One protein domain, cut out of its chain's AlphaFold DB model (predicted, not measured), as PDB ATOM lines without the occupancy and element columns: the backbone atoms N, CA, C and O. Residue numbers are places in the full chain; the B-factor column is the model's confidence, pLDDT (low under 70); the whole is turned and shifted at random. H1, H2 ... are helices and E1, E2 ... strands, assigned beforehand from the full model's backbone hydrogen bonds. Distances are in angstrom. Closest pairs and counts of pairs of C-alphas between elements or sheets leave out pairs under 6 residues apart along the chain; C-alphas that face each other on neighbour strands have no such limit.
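Overview. This is residues 43 to 185 of the 206 residues of an uncharacterized protein of Acetobacteraceae bacterium (UniProt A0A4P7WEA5). A strongly twisted sheet of four strands, E1 to E4, makes one half of an elongated model, and a cluster of helices makes the other, with H5 packed on one face of the sheet and H4 and H6 farther out beyond it. The short helix H1 is on the opposite face, beside the strands, and H2 sits at the side of the cluster, by one end of H5. The printed part has 143 residues with six named helices and four named strands, in the order H1 E1 H2 E2 E3 E4 H3 H4 H5 H6. The sheet's order is E1 - E2 - E3 - E4, antiparallel, and the class is mixed, helices and strands. The whole is compact, with a radius of gyration of the C-alphas of 16.1 A, and spans 53 by 33 by 22 A.

Along the chain. H1 is residues 43 to 49, from C-alpha 43 at (171.080, 164.811, 118.346). E1, residues 62 to 70, is 20.2 A long and bends by 62 degrees at residue 67. H2 is residues 73 to 78. E2, residues 89 to 98, 23.4 A, bends by 76 degrees at residue 93; E3, residues 103 to 111, 22.7 A, bends by 70 degrees at residue 106. E4, residues 120 to 125, measures 16.4 A. H3, residues 126 to 138, and H5, residues 157 to 169, each measure 18.1 A. H4 is residues 143 to 150, and H6, residues 178 to 184, ends at C-alpha 184 (187.279, 195.353, 132.813).

Arrangement. E2, E3 and E4 form a meander, each strand the antiparallel neighbour of the one before. Within hydrogen-bond range are N 66 and O 95, 2.9 A, between E1 and E2; N 94 and O 106, 2.8 A, in the hairpin E2 and E3; and N 109 and O 122, 2.8 A, in the hairpin E3 and E4. H1 is on the sheet, over none of its strands; the C-alphas of Asn 49 and Ile 62 are its closest to E1, 6.4 A. On the opposite face, H5 makes two layers with the sheet, a helix on one face, running along the strands over E2 and E3 at a height of 9.6 A. H5 is the hub: it touches H3 about perpendicular, 78 degrees, Ser 126 and Ala 164 having the closest C-alphas, 5.0 A. With residues 167 to 169 alone it touches H2, closest C-alphas Leu 76 and Ala 168, 6.1 A. H5 and H6 are a helical hairpin at a steep tilt of 42 degrees, closest C-alphas Ile 159 and Cys 183, 5.6 A. H6 touches H4 at a shallow tilt of 28 degrees, the same way, closest C-alphas Ala 150 and Asn 181, 4.8 A. H4 and H5 are apart. In each of the six helices every O i to N i+4 pair is within hydrogen-bond range.

Size, cuts and confidence. The two C-alphas farthest apart, those of Tyr 116 and Gln 145, are 53.5 A apart. The printed part has no cut. The link from H1 to E1, 12 residues, is long. Mean pLDDT of the printed part is 89.0; residues 114 to 116 are under 70.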
ATOM      1  N   ASP A  43     171.517 165.890 117.460       86.38
ATOM      2  CA  ASP A  43     171.080 164.811 118.346       86.38
ATOM      3  C   ASP A  43     171.282 165.195 119.813       86.38
ATOM      4  O   ASP A  43     170.364 165.041 120.615       86.38
ATOM      5  N   ASN A  44     172.427 165.797 120.157       86.00
ATOM      6  CA  ASN A  44     172.651 166.293 121.514       86.00
ATOM      7  C   ASN A  44     171.723 167.467 121.858       86.00
ATOM      8  O   ASN A  44     171.160 167.516 122.946       86.00
ATOM      9  N   ILE A  45     171.487 168.394 120.923       90.94
ATOM     10  CA  ILE A  45     170.512 169.478 121.131       90.94
ATOM     11  C   ILE A  45     169.101 168.913 121.352       90.94
ATOM     12  O   ILE A  45     168.375 169.403 122.213       90.94
ATOM     13  N   ALA A  46     168.704 167.879 120.606       90.38
ATOM     14  CA  ALA A  46     167.419 167.211 120.799       90.38
ATOM     15  C   ALA A  46     167.338 166.518 122.168       90.38
ATOM     16  O   ALA A  46     166.327 166.663 122.855       90.38
ATOM     17  N   TYR A  47     168.410 165.835 122.584       88.50
ATOM     18  CA  TYR A  47     168.542 165.240 123.915       88.50
ATOM     19  C   TYR A  47     168.374 166.300 125.010       88.50
ATOM     20  O   TYR A  47     167.501 166.170 125.862       88.50
ATOM     21  N   LEU A  48     169.120 167.402 124.938       90.38
ATOM     22  CA  LEU A  48     169.031 168.509 125.890       90.38
ATOM     23  C   LEU A  48     167.656 169.180 125.904       90.38
ATOM     24  O   LEU A  48     167.135 169.503 126.964       90.38
ATOM     25  N   ASN A  49     167.016 169.348 124.749       93.25
ATOM     26  CA  ASN A  49     165.665 169.903 124.696       93.25
ATOM     27  C   ASN A  49     164.614 168.985 125.347       93.25
ATOM     28  O   ASN A  49     163.567 169.472 125.771       93.25
ATOM     29  N   ALA A  50     164.879 167.682 125.478       90.62
ATOM     30  CA  ALA A  50     163.982 166.766 126.176       90.62
ATOM     31  C   ALA A  50     163.979 166.965 127.704       90.62
ATOM     32  O   ALA A  50     163.043 166.514 128.360       90.62
ATOM     33  N   SER A  51     164.972 167.658 128.279       89.75
ATOM     34  CA  SER A  51     165.002 167.983 129.713       89.75
ATOM     35  C   SER A  51     164.256 169.271 130.072       89.75
ATOM     36  O   SER A  51     164.190 169.640 131.249       89.75
ATOM     37  N   ILE A  52     163.705 169.988 129.092       88.62
ATOM     38  CA  ILE A  52     162.952 171.223 129.332       88.62
ATOM     39  C   ILE A  52     161.711 170.896 130.168       88.62
ATOM     40  O   ILE A  52     161.078 169.857 129.983       88.62
ATOM     41  N   ASN A  53     161.350 171.801 131.079       79.62
ATOM     42  CA  ASN A  53     160.289 171.654 132.092       79.62
ATOM     43  C   ASN A  53     160.658 170.806 133.320       79.62
ATOM     44  O   ASN A  53     159.845 170.689 134.238       79.62
ATOM     45  N   HIS A  54     161.874 170.265 133.392       83.69
ATOM     46  CA  HIS A  54     162.398 169.741 134.650       83.69
ATOM     47  C   HIS A  54     162.917 170.879 135.536       83.69
ATOM     48  O   HIS A  54     163.408 171.903 135.054       83.69
ATOM     49  N   LYS A  55     162.809 170.696 136.855       82.25
ATOM     50  CA  LYS A  55     163.336 171.646 137.840       82.25
ATOM     51  C   LYS A  55     164.847 171.831 137.636       82.25
ATOM     52  O   LYS A  55     165.550 170.848 137.426       82.25
ATOM     53  N   ASP A  56     165.308 173.079 137.709       87.06
ATOM     54  CA  ASP A  56     166.714 173.491 137.576       87.06
ATOM     55  C   ASP A  56     167.343 173.193 136.200       87.06
ATOM     56  O   ASP A  56     168.544 173.352 136.021       87.06
ATOM     57  N   SER A  57     166.540 172.771 135.219       91.50
ATOM     58  CA  SER A  57     166.984 172.384 133.881       91.50
ATOM     59  C   SER A  57     167.165 173.582 132.940       91.50
ATOM     60  O   SER A  57     166.958 174.737 133.311       91.50
ATOM     61  N   ILE A  58     167.527 173.298 131.687       91.88
ATOM     62  CA  ILE A  58     167.568 174.288 130.611       91.88
ATOM     63  C   ILE A  58     166.197 174.980 130.508       91.88
ATOM     64  O   ILE A  58     165.166 174.307 130.413       91.88
ATOM     65  N   PRO A  59     166.159 176.325 130.495       90.69
ATOM     66  CA  PRO A  59     164.909 177.059 130.670       90.69
ATOM     67  C   PRO A  59     164.025 177.081 129.416       90.69
ATOM     68  O   PRO A  59     162.831 177.362 129.518       90.69
ATOM     69  N   LYS A  60     164.600 176.865 128.224       94.25
ATOM     70  CA  LYS A  60     163.931 177.077 126.931       94.25
ATOM     71  C   LYS A  60     164.514 176.198 125.818       94.25
ATOM     72  O   LYS A  60     165.675 175.805 125.912       94.25
ATOM     73  N   PRO A  61     163.770 175.974 124.716       95.38
ATOM     74  CA  PRO A  61     164.272 175.224 123.569       95.38
ATOM     75  C   PRO A  61     165.502 175.864 122.927       95.38
ATOM     76  O   PRO A  61     165.463 177.015 122.478       95.38
ATOM     77  N   ILE A  62     166.575 175.083 122.860       95.19
ATOM     78  CA  ILE A  62     167.871 175.409 122.274       95.19
ATOM     79  C   ILE A  62     167.818 175.202 120.760       95.19
ATOM     80  O   ILE A  62     167.334 174.182 120.265       95.19
ATOM     81  N   LYS A  63     168.367 176.171 120.028       95.38
ATOM     82  CA  LYS A  63     168.617 176.123 118.585       95.38
ATOM     83  C   LYS A  63     170.061 175.722 118.269       95.38
ATOM     84  O   LYS A  63     170.285 174.970 117.325       95.38
ATOM     85  N   SER A  64     171.030 176.244 119.020       93.50
ATOM     86  CA  SER A  64     172.465 175.969 118.851       93.50
ATOM     87  C   SER A  64     173.250 176.287 120.127       93.50
ATOM     88  O   SER A  64     172.724 176.946 121.023       93.50
ATOM     89  N   MET A  65     174.513 175.853 120.202       91.06
ATOM     90  CA  MET A  65     175.398 176.077 121.357       91.06
ATOM     91  C   MET A  65     176.824 176.452 120.925       91.06
ATOM     92  O   MET A  65     177.244 176.079 119.831       91.06
ATOM     93  N   SER A  66     177.576 177.169 121.769       88.06
ATOM     94  CA  SER A  66     178.987 177.536 121.524       88.06
ATOM     95  C   SER A  66     179.809 177.725 122.810       88.06
ATOM     96  O   SER A  66     179.242 177.705 123.900       88.06
ATOM     97  N   ALA A  67     181.116 178.009 122.662       71.06
ATOM     98  CA  ALA A  67     182.061 178.387 123.730       71.06
ATOM     99  C   ALA A  67     182.134 177.355 124.866       71.06
ATOM    100  O   ALA A  67     181.759 177.647 125.996       71.06
ATOM    101  N   LEU A  68     182.568 176.142 124.522       76.62
ATOM    102  CA  LEU A  68     182.511 174.958 125.371       76.62
ATOM    103  C   LEU A  68     183.808 174.850 126.162       76.62
ATOM    104  O   LEU A  68     184.853 174.505 125.622       76.62
ATOM    105  N   SER A  69     183.746 175.131 127.456       77.81
ATOM    106  CA  SER A  69     184.937 175.101 128.295       77.81
ATOM    107  C   SER A  69     184.759 174.239 129.540       77.81
ATOM    108  O   SER A  69     183.653 174.163 130.086       77.81
ATOM    109  N   PRO A  70     185.850 173.637 130.045       82.50
ATOM    110  CA  PRO A  70     185.819 172.909 131.303       82.50
ATOM    111  C   PRO A  70     185.456 173.831 132.468       82.50
ATOM    112  O   PRO A  70     185.711 175.038 132.447       82.50
ATOM    113  N   VAL A  71     184.877 173.228 133.503       88.12
ATOM    114  CA  VAL A  71     184.410 173.914 134.710       88.12
ATOM    115  C   VAL A  71     185.202 173.443 135.920       88.12
ATOM    116  O   VAL A  71     185.435 172.247 136.099       88.12
ATOM    117  N   ASN A  72     185.568 174.381 136.788       89.69
ATOM    118  CA  ASN A  72     186.163 174.106 138.082       89.69
ATOM    119  C   ASN A  72     185.059 173.985 139.148       89.69
ATOM    120  O   ASN A  72     184.536 174.980 139.651       89.69
ATOM    121  N   ARG A  73     184.707 172.741 139.494       90.81
ATOM    122  CA  ARG A  73     183.653 172.443 140.481       90.81
ATOM    123  C   ARG A  73     183.984 172.971 141.878       90.81
ATOM    124  O   ARG A  73     183.085 173.443 142.565       90.81
ATOM    125  N   GLN A  74     185.256 172.920 142.277       90.94
ATOM    126  CA  GLN A  74     185.698 173.431 143.575       90.94
ATOM    127  C   GLN A  74     185.458 174.940 143.662       90.94
ATOM    128  O   GLN A  74     184.805 175.397 144.595       90.94
ATOM    129  N   ARG A  75     185.875 175.704 142.646       90.94
ATOM    130  CA  ARG A  75     185.660 177.156 142.626       90.94
ATOM    131  C   ARG A  75     184.178 177.526 142.663       90.94
ATOM    132  O   ARG A  75     183.792 178.440 143.380       90.94
ATOM    133  N   LEU A  76     183.333 176.806 141.925       94.00
ATOM    134  CA  LEU A  76     181.887 177.025 141.988       94.00
ATOM    135  C   LEU A  76     181.310 176.715 143.376       94.00
ATOM    136  O   LEU A  76     180.452 177.455 143.850       94.00
ATOM    137  N   SER A  77     181.809 175.678 144.055       95.00
ATOM    138  CA  SER A  77     181.353 175.346 145.408       95.00
ATOM    139  C   SER A  77     181.714 176.407 146.451       95.00
ATOM    140  O   SER A  77     180.916 176.638 147.355       95.00
ATOM    141  N   GLU A  78     182.850 177.102 146.301       93.94
ATOM    142  CA  GLU A  78     183.255 178.211 147.185       93.94
ATOM    143  C   GLU A  78     182.234 179.354 147.175       93.94
ATOM    144  O   GLU A  78     181.952 179.945 148.212       93.94
ATOM    145  N   ILE A  79     181.620 179.616 146.016       95.31
ATOM    146  CA  ILE A  79     180.568 180.629 145.859       95.31
ATOM    147  C   ILE A  79     179.153 180.053 146.048       95.31
ATOM    148  O   ILE A  79     178.166 180.703 145.720       95.31
ATOM    149  N   GLY A  80     179.026 178.821 146.553       95.00
ATOM    150  CA  GLY A  80     177.739 178.188 146.858       95.00
ATOM    151  C   GLY A  80     177.020 177.525 145.675       95.00
ATOM    152  O   GLY A  80     175.880 177.088 145.825       95.00
ATOM    153  N   ILE A  81     177.662 177.399 144.509       95.69
ATOM    154  CA  ILE A  81     177.128 176.654 143.360       95.69
ATOM    155  C   ILE A  81     177.627 175.209 143.419       95.69
ATOM    156  O   ILE A  81     178.783 174.906 143.130       95.69
ATOM    157  N   ILE A  82     176.731 174.293 143.786       93.50
ATOM    158  CA  ILE A  82     177.071 172.886 144.012       93.50
ATOM    159  C   ILE A  82     176.705 172.056 142.781       93.50
ATOM    160  O   ILE A  82     175.531 171.834 142.484       93.50
ATOM    161  N   ILE A  83     177.727 171.550 142.091       90.44
ATOM    162  CA  ILE A  83     177.567 170.547 141.034       90.44
ATOM    163  C   ILE A  83     177.616 169.157 141.682       90.44
ATOM    164  O   ILE A  83     178.607 168.853 142.352       90.44
ATOM    165  N   PRO A  84     176.599 168.298 141.486       86.94
ATOM    166  CA  PRO A  84     176.598 166.951 142.047       86.94
ATOM    167  C   PRO A  84     177.849 166.154 141.665       86.94
ATOM    168  O   PRO A  84     178.251 166.118 140.501       86.94
ATOM    169  N   ASN A  85     178.465 165.513 142.658       79.81
ATOM    170  CA  ASN A  85     179.650 164.684 142.466       79.81
ATOM    171  C   ASN A  85     179.240 163.236 142.158       79.81
ATOM    172  O   ASN A  85     179.283 162.371 143.028       79.81
ATOM    173  N   ASP A  86     178.769 163.005 140.934       81.56
ATOM    174  CA  ASP A  86     178.409 161.683 140.410       81.56
ATOM    175  C   ASP A  86     179.352 161.344 139.238       81.56
ATOM    176  O   ASP A  86     179.577 162.213 138.386       81.56
ATOM    177  N   PRO A  87     179.922 160.125 139.174       75.50
ATOM    178  CA  PRO A  87     180.852 159.724 138.112       75.50
ATOM    179  C   PRO A  87     180.261 159.826 136.699       75.50
ATOM    180  O   PRO A  87     181.005 159.941 135.732       75.50
ATOM    181  N   ASN A  88     178.935 159.842 136.569       81.00
ATOM    182  CA  ASN A  88     178.234 159.991 135.299       81.00
ATOM    183  C   ASN A  88     177.824 161.443 135.005       81.00
ATOM    184  O   ASN A  88     176.946 161.678 134.179       81.00
ATOM    185  N   THR A  89     178.410 162.434 135.682       82.44
ATOM    186  CA  THR A  89     178.110 163.850 135.418       82.44
ATOM    187  C   THR A  89     179.166 164.505 134.553       82.44
ATOM    188  O   THR A  89     180.343 164.542 134.914       82.44
ATOM    189  N   ILE A  90     178.732 165.140 133.467       84.88
ATOM    190  CA  ILE A  90     179.579 166.049 132.695       84.88
ATOM    191  C   ILE A  90     179.132 167.478 132.973       84.88
ATOM    192  O   ILE A  90     177.943 167.772 133.021       84.88
ATOM    193  N   SER A  91     180.094 168.374 133.179       88.56
ATOM    194  CA  SER A  91     179.839 169.789 133.440       88.56
ATOM    195  C   SER A  91     180.689 170.655 132.527       88.56
ATOM    196  O   SER A  91     181.905 170.457 132.471       88.56
ATOM    197  N   ARG A  92     180.075 171.629 131.858       89.44
ATOM    198  CA  ARG A  92     180.775 172.545 130.953       89.44
ATOM    199  C   ARG A  92     180.160 173.936 130.969       89.44
ATOM    200  O   ARG A  92     178.945 174.075 131.094       89.44
ATOM    201  N   TYR A  93     180.999 174.949 130.821       91.31
ATOM    202  CA  TYR A  93     180.547 176.307 130.572       91.31
ATOM    203  C   TYR A  93     180.267 176.447 129.081       91.31
ATOM    204  O   TYR A  93     181.087 176.004 128.278       91.31
ATOM    205  N   LEU A  94     179.118 177.005 128.714       91.56
ATOM    206  CA  LEU A  94     178.707 177.168 127.324       91.56
ATOM    207  C   LEU A  94     177.764 178.353 127.137       91.56
ATOM    208  O   LEU A  94     177.276 178.943 128.097       91.56
ATOM    209  N   THR A  95     177.499 178.691 125.879       92.69
ATOM    210  CA  THR A  95     176.441 179.626 125.481       92.69
ATOM    211  C   THR A  95     175.356 178.885 124.719       92.69
ATOM    212  O   THR A  95     175.648 178.221 123.725       92.69
ATOM    213  N   LEU A  96     174.115 179.015 125.181       94.06
ATOM    214  CA  LEU A  96     172.905 178.538 124.530       94.06
ATOM    215  C   LEU A  96     172.311 179.659 123.683       94.06
ATOM    216  O   LEU A  96     172.120 180.774 124.163       94.06
ATOM    217  N   TYR A  97     171.963 179.344 122.440       95.38
ATOM    218  CA  TYR A  97     171.127 180.196 121.602       95.38
ATOM    219  C   TYR A  97     169.755 179.547 121.507       95.38
ATOM    220  O   TYR A  97     169.632 178.413 121.038       95.38
ATOM    221  N   PHE A  98     168.727 180.251 121.958       96.50
ATOM    222  CA  PHE A  98     167.371 179.734 122.031       96.50
ATOM    223  C   PHE A  98     166.599 179.961 120.730       96.50
ATOM    224  O   PHE A  98     166.943 180.783 119.879       96.50
ATOM    225  N   THR A  99     165.520 179.202 120.572       96.56
ATOM    226  CA  THR A  99     164.617 179.297 119.415       96.56
ATOM    227  C   THR A  99     163.879 180.637 119.322       96.56
ATOM    228  O   THR A  99     163.536 181.048 118.217       96.56
ATOM    229  N   ASP A 100     163.702 181.345 120.444       96.31
ATOM    230  CA  ASP A 100     163.114 182.692 120.507       96.31
ATOM    231  C   ASP A 100     164.098 183.817 120.119       96.31
ATOM    232  O   ASP A 100     163.733 184.991 120.121       96.31
ATOM    233  N   GLY A 101     165.343 183.467 119.771       95.38
ATOM    234  CA  GLY A 101     166.396 184.405 119.381       95.38
ATOM    235  C   GLY A 101     167.197 184.983 120.548       95.38
ATOM    236  O   GLY A 101     168.182 185.677 120.306       95.38
ATOM    237  N   THR A 102     166.822 184.688 121.796       95.31
ATOM    238  CA  THR A 102     167.625 185.057 122.968       95.31
ATOM    239  C   THR A 102     168.811 184.108 123.154       95.31
ATOM    240  O   THR A 102     168.856 183.015 122.585       95.31
ATOM    241  N   SER A 103     169.794 184.519 123.952       94.06
ATOM    242  CA  SER A 103     170.933 183.682 124.327       94.06
ATOM    243  C   SER A 103     171.230 183.811 125.809       94.06
ATOM    244  O   SER A 103     171.068 184.895 126.370       94.06
ATOM    245  N   ASP A 104     171.718 182.735 126.412       94.00
ATOM    246  CA  ASP A 104     172.214 182.727 127.786       94.00
ATOM    247  C   ASP A 104     173.501 181.909 127.857       94.00
ATOM    248  O   ASP A 104     173.646 180.891 127.178       94.00
ATOM    249  N   SER A 105     174.446 182.364 128.666       93.88
ATOM    250  CA  SER A 105     175.677 181.631 128.952       93.88
ATOM    251  C   SER A 105     175.589 181.049 130.356       93.88
ATOM    252  O   SER A 105     174.782 181.495 131.165       93.88
ATOM    253  N   GLY A 106     176.384 180.032 130.661       95.44
ATOM    254  CA  GLY A 106     176.317 179.396 131.968       95.44
ATOM    255  C   GLY A 106     176.968 178.030 131.999       95.44
ATOM    256  O   GLY A 106     177.580 177.591 131.028       95.44
ATOM    257  N   VAL A 107     176.833 177.359 133.136       95.19
ATOM    258  CA  VAL A 107     177.280 175.984 133.326       95.19
ATOM    259  C   VAL A 107     176.116 175.034 133.101       95.19
ATOM    260  O   VAL A 107     175.129 175.056 133.836       95.19
ATOM    261  N   LEU A 108     176.273 174.162 132.110       94.00
ATOM    262  CA  LEU A 108     175.422 173.002 131.909       94.00
ATOM    263  C   LEU A 108     176.031 171.804 132.633       94.00
ATOM    264  O   LEU A 108     177.200 171.477 132.419       94.00
ATOM    265  N   VAL A 109     175.221 171.135 133.447       92.50
ATOM    266  CA  VAL A 109     175.515 169.815 134.006       92.50
ATOM    267  C   VAL A 109     174.576 168.809 133.364       92.50
ATOM    268  O   VAL A 109     173.360 168.972 133.429       92.50
ATOM    269  N   GLU A 110     175.126 167.762 132.772       88.56
ATOM    270  CA  GLU A 110     174.390 166.634 132.209       88.56
ATOM    271  C   GLU A 110     174.638 165.395 133.054       88.56
ATOM    272  O   GLU A 110     175.768 165.140 133.480       88.56
ATOM    273  N   PHE A 111     173.590 164.604 133.254       86.06
ATOM    274  CA  PHE A 111     173.704 163.289 133.861       86.06
ATOM    275  C   PHE A 111     173.611 162.241 132.759       86.06
ATOM    276  O   PHE A 111     172.558 162.048 132.149       86.06
ATOM    277  N   LEU A 112     174.728 161.569 132.504       79.75
ATOM    278  CA  LEU A 112     174.796 160.459 131.573       79.75
ATOM    279  C   LEU A 112     174.072 159.265 132.191       79.75
ATOM    280  O   LEU A 112     174.513 158.658 133.165       79.75
ATOM    281  N   HIS A 113     172.929 158.923 131.621       72.94
ATOM    282  CA  HIS A 113     172.180 157.738 131.999       72.94
ATOM    283  C   HIS A 113     171.995 156.842 130.770       72.94
ATOM    284  O   HIS A 113     172.090 157.303 129.634       72.94
ATOM    285  N   GLY A 114     171.750 155.547 130.990       65.62
ATOM    286  CA  GLY A 114     171.508 154.606 129.892       65.62
ATOM    287  C   GLY A 114     170.297 155.001 129.036       65.62
ATOM    288  O   GLY A 114     169.425 155.735 129.492       65.62
ATOM    289  N   ASN A 115     170.213 154.453 127.821       63.03
ATOM    290  CA  ASN A 115     169.277 154.838 126.743       63.03
ATOM    291  C   ASN A 115     167.775 154.915 127.100       63.03
ATOM    292  O   ASN A 115     166.994 155.428 126.305       63.03
ATOM    293  N   TYR A 116     167.355 154.393 128.255       69.19
ATOM    294  CA  TYR A 116     165.957 154.362 128.704       69.19
ATOM    295  C   TYR A 116     165.660 155.286 129.893       69.19
ATOM    296  O   TYR A 116     164.523 155.342 130.358       69.19
ATOM    297  N   ALA A 117     166.665 155.980 130.425       75.88
ATOM    298  CA  ALA A 117     166.485 156.881 131.553       75.88
ATOM    299  C   ALA A 117     166.052 158.283 131.085       75.88
ATOM    300  O   ALA A 117     166.486 158.735 130.022       75.88
ATOM    301  N   PRO A 118     165.227 159.000 131.873       79.75
ATOM    302  CA  PRO A 118     164.877 160.383 131.578       79.75
ATOM    303  C   PRO A 118     166.116 161.271 131.460       79.75
ATOM    304  O   PRO A 118     167.054 161.149 132.254       79.75
ATOM    305  N   VAL A 119     166.089 162.202 130.504       84.56
ATOM    306  CA  VAL A 119     167.133 163.221 130.381       84.56
ATOM    307  C   VAL A 119     167.119 164.090 131.628       84.56
ATOM    308  O   VAL A 119     166.084 164.637 132.012       84.56
ATOM    309  N   LYS A 120     168.286 164.245 132.247       87.69
ATOM    310  CA  LYS A 120     168.451 165.084 133.423       87.69
ATOM    311  C   LYS A 120     169.605 166.045 133.201       87.69
ATOM    312  O   LYS A 120     170.725 165.636 132.899       87.69
ATOM    313  N   THR A 121     169.316 167.325 133.387       91.88
ATOM    314  CA  THR A 121     170.299 168.403 133.300       91.88
ATOM    315  C   THR A 121     170.083 169.414 134.413       91.88
ATOM    316  O   THR A 121     168.965 169.546 134.907       91.88
ATOM    317  N   ILE A 122     171.138 170.141 134.774       94.44
ATOM    318  CA  ILE A 122     171.062 171.339 135.616       94.44
ATOM    319  C   ILE A 122     171.702 172.501 134.854       94.44
ATOM    320  O   ILE A 122     172.779 172.341 134.277       94.44
ATOM    321  N   TRP A 123     171.046 173.658 134.849       95.88
ATOM    322  CA  TRP A 123     171.524 174.887 134.230       95.88
ATOM    323  C   TRP A 123     171.798 175.953 135.291       95.88
ATOM    324  O   TRP A 123     170.889 176.412 135.981       95.88
ATOM    325  N   PHE A 124     173.056 176.380 135.390       96.44
ATOM    326  CA  PHE A 124     173.463 177.529 136.194       96.44
ATOM    327  C   PHE A 124     173.819 178.683 135.258       96.44
ATOM    328  O   PHE A 124     174.905 178.689 134.676       96.44
ATOM    329  N   SER A 125     172.923 179.655 135.094       95.75
ATOM    330  CA  SER A 125     173.165 180.788 134.192       95.75
ATOM    331  C   SER A 125     174.344 181.653 134.653       95.75
ATOM    332  O   SER A 125     174.691 181.713 135.836       95.75
ATOM    333  N   SER A 126     174.934 182.410 133.730       95.44
ATOM    334  CA  SER A 126     175.972 183.396 134.033       95.44
ATOM    335  C   SER A 126     175.488 184.428 135.042       95.44
ATOM    336  O   SER A 126     176.257 184.827 135.910       95.44
ATOM    337  N   SER A 127     174.214 184.824 134.973       94.88
ATOM    338  CA  SER A 127     173.615 185.738 135.947       94.88
ATOM    339  C   SER A 127     173.569 185.139 137.354       94.88
ATOM    340  O   SER A 127     173.878 185.843 138.313       94.88
ATOM    341  N   MET A 128     173.269 183.841 137.493       96.12
ATOM    342  CA  MET A 128     173.332 183.141 138.780       96.12
ATOM    343  C   MET A 128     174.765 183.074 139.314       96.12
ATOM    344  O   MET A 128     174.985 183.363 140.485       96.12
ATOM    345  N   ILE A 129     175.738 182.742 138.461       96.88
ATOM    346  CA  ILE A 129     177.161 182.656 138.838       96.88
ATOM    347  C   ILE A 129     177.688 184.015 139.299       96.88
ATOM    348  O   ILE A 129     178.316 184.116 140.349       96.88
ATOM    349  N   VAL A 130     177.399 185.071 138.539       96.00
ATOM    350  CA  VAL A 130     177.779 186.450 138.867       96.00
ATOM    351  C   VAL A 130     177.149 186.901 140.177       96.00
ATOM    352  O   VAL A 130     177.826 187.509 141.003       96.00
ATOM    353  N   HIS A 131     175.867 186.599 140.384       96.06
ATOM    354  CA  HIS A 131     175.176 186.951 141.617       96.06
ATOM    355  C   HIS A 131     175.761 186.218 142.829       96.06
ATOM    356  O   HIS A 131     176.036 186.847 143.847       96.06
ATOM    357  N   ALA A 132     176.007 184.913 142.701       96.88
ATOM    358  CA  ALA A 132     176.620 184.100 143.744       96.88
ATOM    359  C   ALA A 132     178.023 184.606 144.118       96.88
ATOM    360  O   ALA A 132     178.321 184.773 145.298       96.88
ATOM    361  N   LEU A 133     178.849 184.938 143.119       96.25
ATOM    362  CA  LEU A 133     180.163 185.539 143.340       96.25
ATOM    363  C   LEU A 133     180.065 186.891 144.053       96.25
ATOM    364  O   LEU A 133     180.791 187.130 145.006       96.25
ATOM    365  N   HIS A 134     179.152 187.764 143.622       94.62
ATOM    366  CA  HIS A 134     178.956 189.067 144.259       94.62
ATOM    367  C   HIS A 134     178.595 188.920 145.741       94.62
ATOM    368  O   HIS A 134     179.168 189.606 146.579       94.62
ATOM    369  N   LEU A 135     177.665 188.013 146.066       95.56
ATOM    370  CA  LEU A 135     177.274 187.745 147.450       95.56
ATOM    371  C   LEU A 135     178.424 187.170 148.278       95.56
ATOM    372  O   LEU A 135     178.562 187.532 149.441       95.56
ATOM    373  N   HIS A 136     179.228 186.282 147.691       95.31
ATOM    374  CA  HIS A 136     180.428 185.750 148.329       95.31
ATOM    375  C   HIS A 136     181.432 186.872 148.631       95.31
ATOM    376  O   HIS A 136     181.888 187.006 149.763       95.31
ATOM    377  N   ASP A 137     181.730 187.719 147.646       94.50
ATOM    378  CA  ASP A 137     182.715 188.793 147.773       94.50
ATOM    379  C   ASP A 137     182.290 189.868 148.773       94.50
ATOM    380  O   ASP A 137     183.118 190.336 149.552       94.50
ATOM    381  N   ASP A 138     181.003 190.222 148.802       94.88
ATOM    382  CA  ASP A 138     180.439 191.182 149.758       94.88
ATOM    383  C   ASP A 138     180.539 190.703 151.223       94.88
ATOM    384  O   ASP A 138     180.458 191.522 152.140       94.88
ATOM    385  N   GLN A 139     180.718 189.398 151.467       94.94
ATOM    386  CA  GLN A 139     180.857 188.827 152.814       94.94
ATOM    387  C   GLN A 139     182.301 188.830 153.336       94.94
ATOM    388  O   GLN A 139     182.521 188.562 154.519       94.94
ATOM    389  N   LEU A 140     183.290 189.122 152.487       93.06
ATOM    390  CA  LEU A 140     184.701 189.115 152.871       93.06
ATOM    391  C   LEU A 140     185.079 190.385 153.654       93.06
ATOM    392  O   LEU A 140     184.581 191.478 153.393       93.06
ATOM    393  N   GLU A 141     186.008 190.264 154.609       92.25
ATOM    394  CA  GLU A 141     186.386 191.354 155.531       92.25
ATOM    395  C   GLU A 141     186.849 192.633 154.805       92.25
ATOM    396  O   GLU A 141     186.548 193.751 155.222       92.25
ATOM    397  N   ASN A 142     187.536 192.479 153.671       91.00
ATOM    398  CA  ASN A 142     188.054 193.567 152.845       91.00
ATOM    399  C   ASN A 142     187.161 193.913 151.635       91.00
ATOM    400  O   ASN A 142     187.625 194.611 150.730       91.00
ATOM    401  N   ALA A 143     185.891 193.482 151.613       92.31
ATOM    402  CA  ALA A 143     184.964 193.678 150.491       92.31
ATOM    403  C   ALA A 143     184.892 195.133 150.015       92.31
ATOM    404  O   ALA A 143     185.024 195.411 148.824       92.31
ATOM    405  N   LYS A 144     184.754 196.083 150.952       92.38
ATOM    406  CA  LYS A 144     184.674 197.516 150.631       92.38
ATOM    407  C   LYS A 144     185.922 198.006 149.892       92.38
ATOM    408  O   LYS A 144     185.804 198.629 148.845       92.38
ATOM    409  N   GLN A 145     187.109 197.686 150.411       89.00
ATOM    410  CA  GLN A 145     188.372 198.078 149.786       89.00
ATOM    411  C   GLN A 145     188.551 197.409 148.417       89.00
ATOM    412  O   GLN A 145     188.986 198.065 147.472       89.00
ATOM    413  N   GLY A 146     188.202 196.125 148.302       85.50
ATOM    414  CA  GLY A 146     188.240 195.393 147.035       85.50
ATOM    415  C   GLY A 146     187.334 196.034 145.984       85.50
ATOM    416  O   GLY A 146     187.770 196.269 144.862       85.50
ATOM    417  N   LYS A 147     186.112 196.409 146.368       89.19
ATOM    418  CA  LYS A 147     185.128 197.068 145.501       89.19
ATOM    419  C   LYS A 147     185.586 198.451 145.042       89.19
ATOM    420  O   LYS A 147     185.499 198.747 143.853       89.19
ATOM    421  N   ASP A 148     186.109 199.263 145.961       87.12
ATOM    422  CA  ASP A 148     186.633 200.599 145.658       87.12
ATOM    423  C   ASP A 148     187.838 200.526 144.703       87.12
ATOM    424  O   ASP A 148     187.978 201.366 143.816       87.12
ATOM    425  N   TRP A 149     188.695 199.510 144.856       81.69
ATOM    426  CA  TRP A 149     189.859 199.319 143.994       81.69
ATOM    427  C   TRP A 149     189.514 198.715 142.630       81.69
ATOM    428  O   TRP A 149     190.033 199.168 141.611       81.69
ATOM    429  N   ALA A 150     188.646 197.701 142.601       81.56
ATOM    430  CA  ALA A 150     188.250 197.016 141.377       81.56
ATOM    431  C   ALA A 150     187.316 197.859 140.499       81.56
ATOM    432  O   ALA A 150     187.267 197.630 139.294       81.56
ATOM    433  N   GLY A 151     186.559 198.797 141.086       82.94
ATOM    434  CA  GLY A 151     185.591 199.633 140.371       82.94
ATOM    435  C   GLY A 151     184.619 198.838 139.484       82.94
ATOM    436  O   GLY A 151     184.462 199.189 138.313       82.94
ATOM    437  N   PRO A 152     183.998 197.752 139.985       83.56
ATOM    438  CA  PRO A 152     183.270 196.804 139.151       83.56
ATOM    439  C   PRO A 152     182.053 197.440 138.469       83.56
ATOM    440  O   PRO A 152     181.182 198.022 139.118       83.56
ATOM    441  N   ASP A 153     181.940 197.247 137.155       86.88
ATOM    442  CA  ASP A 153     180.728 197.567 136.402       86.88
ATOM    443  C   ASP A 153     179.770 196.370 136.425       86.88
ATOM    444  O   ASP A 153     179.783 195.495 135.554       86.88
ATOM    445  N   PHE A 154     178.928 196.336 137.459       87.88
ATOM    446  CA  PHE A 154     177.955 195.265 137.663       87.88
ATOM    447  C   PHE A 154     176.851 195.209 136.613       87.88
ATOM    448  O   PHE A 154     176.111 194.233 136.615       87.88
ATOM    449  N   TYR A 155     176.696 196.213 135.746       88.81
ATOM    450  CA  TYR A 155     175.574 196.288 134.807       88.81
ATOM    451  C   TYR A 155     175.988 196.030 133.361       88.81
ATOM    452  O   TYR A 155     175.123 195.845 132.507       88.81
ATOM    453  N   ASN A 156     177.289 195.977 133.075       89.62
ATOM    454  CA  ASN A 156     177.797 195.688 131.745       89.62
ATOM    455  C   ASN A 156     177.703 194.188 131.413       89.62
ATOM    456  O   ASN A 156     178.450 193.384 131.982       89.62
ATOM    457  N   PRO A 157     176.864 193.786 130.437       87.94
ATOM    458  CA  PRO A 157     176.646 192.373 130.131       87.94
ATOM    459  C   PRO A 157     177.907 191.650 129.645       87.94
ATOM    460  O   PRO A 157     178.069 190.456 129.887       87.94
ATOM    461  N   LYS A 158     178.830 192.359 128.975       87.31
ATOM    462  CA  LYS A 158     180.093 191.763 128.513       87.31
ATOM    463  C   LYS A 158     181.015 191.444 129.686       87.31
ATOM    464  O   LYS A 158     181.635 190.382 129.696       87.31
ATOM    465  N   ILE A 159     181.078 192.343 130.669       89.38
ATOM    466  CA  ILE A 159     181.861 192.131 131.889       89.38
ATOM    467  C   ILE A 159     181.242 190.994 132.698       89.38
ATOM    468  O   ILE A 159     181.955 190.058 133.039       89.38
ATOM    469  N   GLN A 160     179.922 190.992 132.907       91.38
ATOM    470  CA  GLN A 160     179.229 189.894 133.590       91.38
ATOM    471  C   GLN A 160     179.491 188.531 132.929       91.38
ATOM    472  O   GLN A 160     179.810 187.564 133.617       91.38
ATOM    473  N   ALA A 161     179.404 188.447 131.597       89.12
ATOM    474  CA  ALA A 161     179.679 187.211 130.866       89.12
ATOM    475  C   ALA A 161     181.139 186.754 131.026       89.12
ATOM    476  O   ALA A 161     181.401 185.559 131.178       89.12
ATOM    477  N   CYS A 162     182.089 187.694 131.021       88.75
ATOM    478  CA  CYS A 162     183.490 187.404 131.305       88.75
ATOM    479  C   CYS A 162     183.675 186.888 132.738       88.75
ATOM    480  O   CYS A 162     184.265 185.823 132.904       88.75
ATOM    481  N   VAL A 163     183.123 187.584 133.738       92.19
ATOM    482  CA  VAL A 163     183.219 187.235 135.165       92.19
ATOM    483  C   VAL A 163     182.641 185.845 135.413       92.19
ATOM    484  O   VAL A 163     183.328 184.990 135.959       92.19
ATOM    485  N   ALA A 164     181.427 185.575 134.925       94.31
ATOM    486  CA  ALA A 164     180.811 184.255 135.022       94.31
ATOM    487  C   ALA A 164     181.720 183.154 134.462       94.31
ATOM    488  O   ALA A 164     181.928 182.130 135.113       94.31
ATOM    489  N   ARG A 165     182.281 183.375 133.266       91.25
ATOM    490  CA  ARG A 165     183.145 182.406 132.590       91.25
ATOM    491  C   ARG A 165     184.425 182.150 133.377       91.25
ATOM    492  O   ARG A 165     184.733 180.993 133.642       91.25
ATOM    493  N   VAL A 166     185.176 183.193 133.733       88.50
ATOM    494  CA  VAL A 166     186.472 183.020 134.409       88.50
ATOM    495  C   VAL A 166     186.292 182.416 135.801       88.50
ATOM    496  O   VAL A 166     187.057 181.532 136.177       88.50
ATOM    497  N   THR A 167     185.231 182.786 136.521       92.31
ATOM    498  CA  THR A 167     184.885 182.183 137.813       92.31
ATOM    499  C   THR A 167     184.524 180.710 137.658       92.31
ATOM    500  O   THR A 167     185.095 179.867 138.348       92.31
ATOM    501  N   ALA A 168     183.656 180.361 136.701       91.88
ATOM    502  CA  ALA A 168     183.314 178.967 136.423       91.88
ATOM    503  C   ALA A 168     184.526 178.132 135.971       91.88
ATOM    504  O   ALA A 168     184.587 176.939 136.252       91.88
ATOM    505  N   GLN A 169     185.503 178.745 135.302       86.94
ATOM    506  CA  GLN A 169     186.739 178.094 134.851       86.94
ATOM    507  C   GLN A 169     187.805 177.966 135.951       86.94
ATOM    508  O   GLN A 169     188.805 177.273 135.753       86.94
ATOM    509  N   GLY A 170     187.589 178.564 137.125       86.44
ATOM    510  CA  GLY A 170     188.479 178.413 138.272       86.44
ATOM    511  C   GLY A 170     189.419 179.582 138.530       86.44
ATOM    512  O   GLY A 170     190.431 179.379 139.197       86.44
ATOM    513  N   LEU A 171     189.118 180.785 138.030       84.25
ATOM    514  CA  LEU A 171     189.830 181.985 138.455       84.25
ATOM    515  C   LEU A 171     189.629 182.169 139.964       84.25
ATOM    516  O   LEU A 171     188.533 182.493 140.427       84.25
ATOM    517  N   THR A 172     190.695 181.937 140.723       79.75
ATOM    518  CA  THR A 172     190.742 182.231 142.152       79.75
ATOM    519  C   THR A 172     191.030 183.706 142.356       79.75
ATOM    520  O   THR A 172     191.790 184.321 141.601       79.75
ATOM    521  N   GLU A 173     190.422 184.283 143.381       82.56
ATOM    522  CA  GLU A 173     190.599 185.684 143.726       82.56
ATOM    523  C   GLU A 173     191.489 185.810 144.959       82.56
ATOM    524  O   GLU A 173     191.287 185.138 145.964       82.56
ATOM    525  N   GLU A 174     192.505 186.658 144.859       85.06
ATOM    526  CA  GLU A 174     193.391 187.027 145.965       85.06
ATOM    527  C   GLU A 174     192.768 188.138 146.821       85.06
ATOM    528  O   GLU A 174     193.154 188.346 147.969       85.06
ATOM    529  N   TYR A 175     191.807 188.864 146.251       86.62
ATOM    530  CA  TYR A 175     191.042 189.923 146.892       86.62
ATOM    531  C   TYR A 175     189.625 189.981 146.291       86.62
ATOM    532  O   TYR A 175     189.462 189.636 145.116       86.62
ATOM    533  N   PRO A 176     188.612 190.437 147.050       89.62
ATOM    534  CA  PRO A 176     187.231 190.517 146.573       89.62
ATOM    535  C   PRO A 176     187.121 191.362 145.301       89.62
ATOM    536  O   PRO A 176     187.790 192.392 145.184       89.62
ATOM    537  N   PHE A 177     186.253 190.964 144.372       91.44
ATOM    538  CA  PHE A 177     186.014 191.623 143.087       91.44
ATOM    539  C   PHE A 177     187.177 191.596 142.076       91.44
ATOM    540  O   PHE A 177     187.108 192.263 141.038       91.44
ATOM    541  N   GLN A 178     188.235 190.811 142.301       87.94
ATOM    542  CA  GLN A 178     189.362 190.725 141.363       87.94
ATOM    543  C   GLN A 178     188.948 190.250 139.960       87.94
ATOM    544  O   GLN A 178     189.511 190.719 138.967       87.94
ATOM    545  N   SER A 179     187.971 189.349 139.847       89.56
ATOM    546  CA  SER A 179     187.466 188.867 138.553       89.56
ATOM    547  C   SER A 179     186.839 189.995 137.737       89.56
ATOM    548  O   SER A 179     186.974 190.026 136.515       89.56
ATOM    549  N   TRP A 180     186.194 190.954 138.407       90.31
ATOM    550  CA  TRP A 180     185.595 192.119 137.761       90.31
ATOM    551  C   TRP A 180     186.656 193.054 137.199       90.31
ATOM    552  O   TRP A 180     186.569 193.422 136.030       90.31
ATOM    553  N   ASN A 181     187.682 193.359 137.999       86.56
ATOM    554  CA  ASN A 181     188.825 194.160 137.565       86.56
ATOM    555  C   ASN A 181     189.503 193.524 136.337       86.56
ATOM    556  O   ASN A 181     189.660 194.162 135.294       86.56
ATOM    557  N   TYR A 182     189.789 192.220 136.420       86.00
ATOM    558  CA  TYR A 182     190.354 191.449 135.313       86.00
ATOM    559  C   TYR A 182     189.515 191.569 134.028       86.00
ATOM    560  O   TYR A 182     190.042 191.811 132.944       86.00
ATOM    561  N   CYS A 183     188.195 191.428 134.143       86.75
ATOM    562  CA  CYS A 183     187.289 191.495 133.000       86.75
ATOM    563  C   CYS A 183     187.057 192.918 132.464       86.75
ATOM    564  O   CYS A 183     186.638 193.059 131.313       86.75
ATOM    565  N   SER A 184     187.317 193.957 133.262       85.50
ATOM    566  CA  SER A 184     187.279 195.353 132.813       85.50
ATOM    567  C   SER A 184     188.557 195.803 132.098       85.50
ATOM    568  O   SER A 184     188.471 196.653 131.213       85.50
ATOM    569  N   ASP A 185     189.714 195.209 132.419       78.00
ATOM    570  CA  ASP A 185     190.997 195.507 131.773       78.00
ATOM    571  C   ASP A 185     191.799 194.225 131.444       78.00
ATOM    572  O   ASP A 185     192.541 193.702 132.287       78.00
TER     573      ASP A 185